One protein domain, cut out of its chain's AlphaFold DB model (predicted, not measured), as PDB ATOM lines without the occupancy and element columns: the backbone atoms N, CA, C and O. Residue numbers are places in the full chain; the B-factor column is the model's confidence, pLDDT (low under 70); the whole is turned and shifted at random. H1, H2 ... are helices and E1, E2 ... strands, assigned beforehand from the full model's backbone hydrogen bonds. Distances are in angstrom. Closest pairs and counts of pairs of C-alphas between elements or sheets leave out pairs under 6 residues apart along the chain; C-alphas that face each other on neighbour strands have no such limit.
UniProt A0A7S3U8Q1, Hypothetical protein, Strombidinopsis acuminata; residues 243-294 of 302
ATOM      1  N   ASP A 243      45.733 -28.431 -17.985       95.88
ATOM      2  CA  ASP A 243      46.947 -28.054 -17.249       95.88
ATOM      3  C   ASP A 243      47.321 -26.579 -17.481       95.88
ATOM      4  O   ASP A 243      47.689 -25.851 -16.556       95.88
ATOM      5  N   ARG A 244      47.161 -26.090 -18.720       95.75
ATOM      6  CA  ARG A 244      47.409 -24.681 -19.070       95.75
ATOM      7  C   ARG A 244      46.387 -23.748 -18.429       95.75
ATOM      8  O   ARG A 244      46.740 -22.626 -18.065       95.75
ATOM      9  N   LEU A 245      45.128 -24.170 -18.314       95.31
ATOM     10  CA  LEU A 245      44.088 -23.380 -17.648       95.31
ATOM     11  C   LEU A 245      44.383 -23.230 -16.151       95.31
ATOM     12  O   LEU A 245      44.245 -22.123 -15.625       95.31
ATOM     13  N   ASP A 246      44.870 -24.290 -15.505       96.12
ATOM     14  CA  ASP A 246      45.268 -24.271 -14.096       96.12
ATOM     15  C   ASP A 246      46.494 -23.374 -13.853       96.12
ATOM     16  O   ASP A 246      46.514 -22.600 -12.890       96.12
ATOM     17  N   GLU A 247      47.486 -23.379 -14.752       97.50
ATOM     18  CA  GLU A 247      48.610 -22.431 -14.696       97.50
ATOM     19  C   GLU A 247      48.142 -20.969 -14.814       97.50
ATOM     20  O   GLU A 247      48.596 -20.097 -14.063       97.50
ATOM     21  N   ILE A 248      47.213 -20.682 -15.738       97.12
ATOM     22  CA  ILE A 248      46.639 -19.338 -15.905       97.12
ATOM     23  C   ILE A 248      45.855 -18.937 -14.650       97.12
ATOM     24  O   ILE A 248      45.969 -17.797 -14.195       97.12
ATOM     25  N   GLU A 249      45.086 -19.849 -14.059       96.69
ATOM     26  CA  GLU A 249      44.328 -19.598 -12.830       96.69
ATOM     27  C   GLU A 249      45.254 -19.261 -11.653       96.69
ATOM     28  O   GLU A 249      45.038 -18.255 -10.962       96.69
ATOM     29  N   GLN A 250      46.325 -20.035 -11.463       97.38
ATOM     30  CA  GLN A 250      47.344 -19.762 -10.447       97.38
ATOM     31  C   GLN A 250      48.016 -18.407 -10.680       97.38
ATOM     32  O   GLN A 250      48.183 -17.627  -9.739       97.38
ATOM     33  N   PHE A 251      48.331 -18.077 -11.936       98.00
ATOM     34  CA  PHE A 251      48.921 -16.791 -12.299       98.00
ATOM     35  C   PHE A 251      47.995 -15.608 -11.977       98.00
ATOM     36  O   PHE A 251      48.425 -14.625 -11.368       98.00
ATOM     37  N   VAL A 252      46.712 -15.688 -12.346       97.62
ATOM     38  CA  VAL A 252      45.732 -14.626 -12.061       97.62
ATOM     39  C   VAL A 252      45.508 -14.493 -10.551       97.62
ATOM     40  O   VAL A 252      45.453 -13.373 -10.040       97.62
ATOM     41  N   THR A 253      45.439 -15.611  -9.826       96.75
ATOM     42  CA  THR A 253      45.277 -15.632  -8.365       96.75
ATOM     43  C   THR A 253      46.482 -15.008  -7.657       96.75
ATOM     44  O   THR A 253      46.303 -14.133  -6.810       96.75
ATOM     45  N   GLY A 254      47.707 -15.355  -8.068       97.31
ATOM     46  CA  GLY A 254      48.943 -14.774  -7.531       97.31
ATOM     47  C   GLY A 254      49.076 -13.266  -7.778       97.31
ATOM     48  O   GLY A 254      49.674 -12.554  -6.975       97.31
ATOM     49  N   MET A 255      48.456 -12.753  -8.844       96.62
ATOM     50  CA  MET A 255      48.400 -11.323  -9.175       96.62
ATOM     51  C   MET A 255      47.298 -10.542  -8.432       96.62
ATOM     52  O   MET A 255      47.104  -9.357  -8.710       96.62
ATOM     53  N   GLY A 256      46.576 -11.177  -7.502       95.19
ATOM     54  CA  GLY A 256      45.480 -10.556  -6.747       95.19
ATOM     55  C   GLY A 256      44.090 -10.796  -7.344       95.19
ATOM     56  O   GLY A 256      43.174 -10.010  -7.113       95.19
ATOM     57  N   GLY A 257      43.921 -11.854  -8.142       94.75
ATOM     58  CA  GLY A 257      42.625 -12.347  -8.626       94.75
ATOM     59  C   GLY A 257      42.055 -11.627  -9.851       94.75
ATOM     60  O   GLY A 257      41.111 -12.124 -10.462       94.75
ATOM     61  N   THR A 258      42.619 -10.483 -10.248       96.38
ATOM     62  CA  THR A 258      42.255  -9.768 -11.481       96.38
ATOM     63  C   THR A 258      43.509  -9.286 -12.199       96.38
ATOM     64  O   THR A 258      44.351  -8.610 -11.610       96.38
ATOM     65  N   VAL A 259      43.632  -9.580 -13.494       98.00
ATOM     66  CA  VAL A 259      44.798  -9.181 -14.290       98.00
ATOM     67  C   VAL A 259      44.390  -8.665 -15.669       98.00
ATOM     68  O   VAL A 259      43.379  -9.069 -16.232       98.00
ATOM     69  N   ALA A 260      45.173  -7.758 -16.252       97.38
ATOM     70  CA  ALA A 260      44.935  -7.313 -17.624       97.38
ATOM     71  C   ALA A 260      45.200  -8.453 -18.623       97.38
ATOM     72  O   ALA A 260      46.252  -9.088 -18.570       97.38
ATOM     73  N   MET A 261      44.305  -8.637 -19.598       96.88
ATOM     74  CA  MET A 261      44.408  -9.672 -20.639       96.88
ATOM     75  C   MET A 261      45.747  -9.624 -21.384       96.88
ATOM     76  O   MET A 261      46.333 -10.654 -21.695       96.88
ATOM     77  N   GLY A 262      46.278  -8.419 -21.620       95.81
ATOM     78  CA  GLY A 262      47.578  -8.252 -22.269       95.81
ATOM     79  C   GLY A 262      48.737  -8.897 -21.501       95.81
ATOM     80  O   GLY A 262      49.668  -9.371 -22.138       95.81
ATOM     81  N   LYS A 263      48.672  -8.960 -20.163       96.69
ATOM     82  CA  LYS A 263      49.682  -9.657 -19.354       96.69
ATOM     83  C   LYS A 263      49.533 -11.174 -19.449       96.69
ATOM     84  O   LYS A 263      50.542 -11.859 -19.526       96.69
ATOM     85  N   VAL A 264      48.299 -11.684 -19.505       97.31
ATOM     86  CA  VAL A 264      48.042 -13.122 -19.701       97.31
ATOM     87  C   VAL A 264      48.603 -13.575 -21.045       97.31
ATOM     88  O   VAL A 264      49.387 -14.509 -21.084       97.31
ATOM     89  N   SER A 265      48.313 -12.856 -22.134       95.75
ATOM     90  CA  SER A 265      48.859 -13.189 -23.460       95.75
ATOM     91  C   SER A 265      50.384 -13.048 -23.570       95.75
ATOM     92  O   SER A 265      50.970 -13.595 -24.496       95.75
ATOM     93  N   GLN A 266      51.025 -12.284 -22.678       95.94
ATOM     94  CA  GLN A 266      52.488 -12.179 -22.610       95.94
ATOM     95  C   GLN A 266      53.115 -13.325 -21.812       95.94
ATOM     96  O   GLN A 266      54.187 -13.787 -22.181       95.94
ATOM     97  N   ALA A 267      52.472 -13.757 -20.724       97.12
ATOM     98  CA  ALA A 267      52.936 -14.879 -19.909       97.12
ATOM     99  C   ALA A 267      52.669 -16.234 -20.586       97.12
ATOM    100  O   ALA A 267      53.476 -17.151 -20.475       97.12
ATOM    101  N   PHE A 268      51.562 -16.336 -21.323       96.62
ATOM    102  CA  PHE A 268      51.118 -17.546 -22.003       96.62
ATOM    103  C   PHE A 268      51.010 -17.277 -23.504       96.62
ATOM    104  O   PHE A 268      49.988 -16.802 -24.011       96.62
ATOM    105  N   GLU A 269      52.106 -17.539 -24.216       94.00
ATOM    106  CA  GLU A 269      52.187 -17.321 -25.658       94.00
ATOM    107  C   GLU A 269      51.153 -18.177 -26.405       94.00
ATOM    108  O   GLU A 269      50.943 -19.349 -26.102       94.00
ATOM    109  N   GLY A 270      50.473 -17.573 -27.384       92.00
ATOM    110  CA  GLY A 270      49.471 -18.256 -28.207       92.00
ATOM    111  C   GLY A 270      48.068 -18.339 -27.600       92.00
ATOM    112  O   GLY A 270      47.124 -18.616 -28.341       92.00
ATOM    113  N   VAL A 271      47.885 -18.015 -26.314       94.88
ATOM    114  CA  VAL A 271      46.560 -18.042 -25.675       94.88
ATOM    115  C   VAL A 271      45.682 -16.917 -26.216       94.88
ATOM    116  O   VAL A 271      45.935 -15.721 -26.017       94.88
ATOM    117  N   LYS A 272      44.606 -17.309 -26.903       94.00
ATOM    118  CA  LYS A 272      43.612 -16.385 -27.450       94.00
ATOM    119  C   LYS A 272      42.457 -16.206 -26.480       94.00
ATOM    120  O   LYS A 272      42.034 -17.131 -25.797       94.00
ATOM    121  N   ARG A 273      41.850 -15.015 -26.509       93.88
ATOM    122  CA  ARG A 273      40.668 -14.686 -25.693       93.88
ATOM    123  C   ARG A 273      39.536 -15.706 -25.847       93.88
ATOM    124  O   ARG A 273      38.886 -16.018 -24.861       93.88
ATOM    125  N   ALA A 274      39.305 -16.192 -27.067       93.06
ATOM    126  CA  ALA A 274      38.229 -17.135 -27.357       93.06
ATOM    127  C   ALA A 274      38.365 -18.459 -26.586       93.06
ATOM    128  O   ALA A 274      37.351 -19.037 -26.240       93.06
ATOM    129  N   GLN A 275      39.586 -18.899 -26.268       94.00
ATOM    130  CA  GLN A 275      39.827 -20.174 -25.576       94.00
ATOM    131  C   GLN A 275      39.607 -20.082 -24.061       94.00
ATOM    132  O   GLN A 275      39.342 -21.078 -23.407       94.00
ATOM    133  N   ILE A 276      39.724 -18.881 -23.490       94.69
ATOM    134  CA  ILE A 276      39.635 -18.661 -22.039       94.69
ATOM    135  C   ILE A 276      38.321 -17.986 -21.619       94.69
ATOM    136  O   ILE A 276      38.082 -17.782 -20.431       94.69
ATOM    137  N   VAL A 277      37.459 -17.615 -22.573       93.69
ATOM    138  CA  VAL A 277      36.204 -16.892 -22.298       93.69
ATOM    139  C   VAL A 277      35.201 -17.715 -21.487       93.69
ATOM    140  O   VAL A 277      34.449 -17.149 -20.690       93.69
ATOM    141  N   ASP A 278      35.239 -19.034 -21.642       92.62
ATOM    142  CA  ASP A 278      34.308 -19.949 -20.981       92.62
ATOM    143  C   ASP A 278      34.724 -20.265 -19.537       92.62
ATOM    144  O   ASP A 278      33.870 -20.468 -18.672       92.62
ATOM    145  N   HIS A 279      36.027 -20.201 -19.244       93.19
ATOM    146  CA  HIS A 279      36.588 -20.525 -17.929       93.19
ATOM    147  C   HIS A 279      36.739 -19.299 -17.012       93.19
ATOM    148  O   HIS A 279      36.633 -19.423 -15.793       93.19
ATOM    149  N   PHE A 280      36.930 -18.103 -17.580       95.81
ATOM    150  CA  PHE A 280      37.196 -16.878 -16.819       95.81
ATOM    151  C   PHE A 280      36.116 -15.805 -17.010       95.81
ATOM    152  O   PHE A 280      35.303 -15.846 -17.937       95.81
ATOM    153  N   ASP A 281      36.104 -14.810 -16.124       96.44
ATOM    154  CA  ASP A 281      35.278 -13.614 -16.286       96.44
ATOM    155  C   ASP A 281      36.064 -12.470 -16.914       96.44
ATOM    156  O   ASP A 281      37.221 -12.219 -16.579       96.44
ATOM    157  N   PHE A 282      35.403 -11.760 -17.830       96.69
ATOM    158  CA  PHE A 282      35.981 -10.640 -18.559       96.69
ATOM    159  C   PHE A 282      35.260  -9.353 -18.199       96.69
ATOM    160  O   PHE A 282      34.093  -9.165 -18.544       96.69
ATOM    161  N   ALA A 283      35.985  -8.430 -17.580       96.50
ATOM    162  CA  ALA A 283      35.514  -7.080 -17.315       96.50
ATOM    163  C   ALA A 283      36.297  -6.075 -18.163       96.50
ATOM    164  O   ALA A 283      37.471  -6.272 -18.487       96.50
ATOM    165  N   ARG A 284      35.650  -4.971 -18.540       96.19
ATOM    166  CA  ARG A 284      36.309  -3.884 -19.265       96.19
ATOM    167  C   ARG A 284      36.623  -2.752 -18.292       96.19
ATOM    168  O   ARG A 284      35.712  -2.116 -17.775       96.19
ATOM    169  N   ALA A 285      37.911  -2.492 -18.076       92.38
ATOM    170  CA  ALA A 285      38.404  -1.404 -17.237       92.38
ATOM    171  C   ALA A 285      39.026  -0.326 -18.138       92.38
ATOM    172  O   ALA A 285      40.186  -0.411 -18.549       92.38
ATOM    173  N   GLY A 286      38.214   0.665 -18.514       93.56
ATOM    174  CA  GLY A 286      38.586   1.681 -19.501       93.56
ATOM    175  C   GLY A 286      38.770   1.086 -20.903       93.56
ATOM    176  O   GLY A 286      37.842   0.512 -21.483       93.56
ATOM    177  N   ASP A 287      39.981   1.208 -21.447       92.00
ATOM    178  CA  ASP A 287      40.335   0.706 -22.782       92.00
ATOM    179  C   ASP A 287      40.933  -0.710 -22.775       92.00
ATOM    180  O   ASP A 287      41.263  -1.247 -23.833       92.00
ATOM    181  N   GLN A 288      41.071  -1.333 -21.601       94.75
ATOM    182  CA  GLN A 288      41.680  -2.655 -21.455       94.75
ATOM    183  C   GLN A 288      40.670  -3.702 -20.977       94.75
ATOM    184  O   GLN A 288      39.759  -3.418 -20.197       94.75
ATOM    185  N   TRP A 289      40.852  -4.935 -21.454       96.56
ATOM    186  CA  TRP A 289      40.150  -6.109 -20.941       96.56
ATOM    187  C   TRP A 289      40.917  -6.678 -19.752       96.56
ATOM    188  O   TRP A 289      42.137  -6.839 -19.826       96.56
ATOM    189  N   GLN A 290      40.200  -6.980 -18.680       97.69
ATOM    190  CA  GLN A 290      40.706  -7.666 -17.501       97.69
ATOM    191  C   GLN A 290      40.064  -9.045 -17.396       97.69
ATOM    192  O   GLN A 290      38.911  -9.222 -17.788       97.69
ATOM    193  N   VAL A 291      40.846  -9.993 -16.895       97.88
ATOM    194  CA  VAL A 291      40.479 -11.383 -16.652       97.88
ATOM    195  C   VAL A 291      40.469 -11.591 -15.145       97.88
ATOM    196  O   VAL A 291      41.437 -11.227 -14.473       97.88
ATOM    197  N   SER A 292      39.386 -12.155 -14.623       97.19
ATOM    198  CA  SER A 292      39.251 -12.516 -13.214       97.19
ATOM    199  C   SER A 292      38.826 -13.970 -13.063       97.19
ATOM    200  O   SER A 292      38.046 -14.485 -13.870       97.19
ATOM    201  N   VAL A 293      39.322 -14.621 -12.013       95.50
ATOM    202  CA  VAL A 293      38.923 -15.990 -11.665       95.50
ATOM    203  C   VAL A 293      37.515 -15.950 -11.078       95.50
ATOM    204  O   VAL A 293      37.271 -15.243 -10.100       95.50
ATOM    205  N   ASN A 294      36.587 -16.701 -11.673       89.19
ATOM    206  CA  ASN A 294      35.257 -16.889 -11.104       89.19
ATOM    207  C   ASN A 294      35.125 -18.314 -10.557       89.19
ATOM    208  O   ASN A 294      34.934 -19.249 -11.341       89.19
TER     209      ASN A 294
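Overview. This is residues 243 to 294 of the 302 residues of the protein "Hypothetical protein" of Strombidinopsis acuminata (UniProt A0A7S3U8Q1). A small sheet of three strands, E3 in the middle between E1 and E2, has three helices loosely grouped toward the end away from the turn of its E2 and E3 hairpin. The hairpin's turn makes one end of the longest axis, and the first residues of H1 make the other; H2 sits beside the strands, next to E3, and the short H3 lies on the way back from H2 to E2. The printed part has 52 residues with three named helices and three named strands, in the order H1, E1, H2, H3, E2, E3. The sheet's order is E1, E3, E2, antiparallel throughout, and the class is mixed, helices and strands. The whole is compact, with a radius of gyration of the C-alphas of 9.9 A and spans of 31 by 22 by 20 A.

Along the chain. Find C-alpha 243 at (46.947, -28.054, -17.249); here H1 begins, and it runs over residues 243 to 254, 16.6 A from first to last C-alpha. After three residues look for E1, residues 258 to 260, 7.1 A long, with C-alpha 258 at (42.255, -9.768, -11.481). H2 follows at once, residues 261 to 267, 10.0 A long. Further on is H3, residues 273 to 276, 5.5 A long. Then read E2, residues 281 to 285, 12.6 A long, and E3, residues 288 to 292, 13.1 A long, which ends at C-alpha 292 at (39.251, -12.516, -13.214).

Arrangement. Begin with the sheet, where E3 is the inner strand and E1 and E2 are the edge strands. E2 and E3 form a hairpin, antiparallel at 146 degrees; look at N 283 and O 290, 3.0 A apart, and N 290 and O 283, 2.8 A apart, both within hydrogen-bond range. E1 and E3 are antiparallel at 149 degrees, and here N 259 and O 291 are within hydrogen-bond range at 2.9 A, as are N 291 and O 259 at 2.8 A. E1, H2, H3 and E2 form a split strand-helix-strand unit, two strands that run the same way with E3 between them in the sheet, and its crossover is right-handed. H2 is on the sheet at a height over the sheet of 5.6 A, beside the strands and over none of them; its closest C-alpha pair with E3 is Met 261 and Gln 290, 5.3 A. H1 is on the sheet but only grazes it, with its residues 249 to 253; the closest C-alphas of H1 and E1 are those of Val 252 and Val 259, 6.0 A apart. H1 and H2 are close but not clearly touching, their closest C-alphas being those of Ile 248 and Val 264 at 7.4 A. Their lines stand at a steep tilt of 66 degrees, opposite ways. H3 is only just on the sheet, with 5 pairs of C-alphas within 10 A, and only grazes it with its residues 273 to 276. H1 and H3 are close but not clearly touching, with the C-alphas of Leu 245 and Ile 276, their closest, 7.8 A apart. H2 and H3 are only just apart, at 8.0 A. In H1 and H2 every O i to N i+4 pair is within hydrogen-bond range; H3 is too short for such a pair, and its one O i to N i+3 pair is within range.

Size, cuts and confidence. Look for the two C-alphas farthest apart at Asp 243 and Gly 286, 31.0 A from each other. From C-alpha 243 to C-alpha 294, the first and last printed, the distance is 17.3 A. The printed part has no cut, and the five links between its elements are tight. The mean pLDDT of the printed part is 95.6, and no printed residue is under 70 in this predicted model.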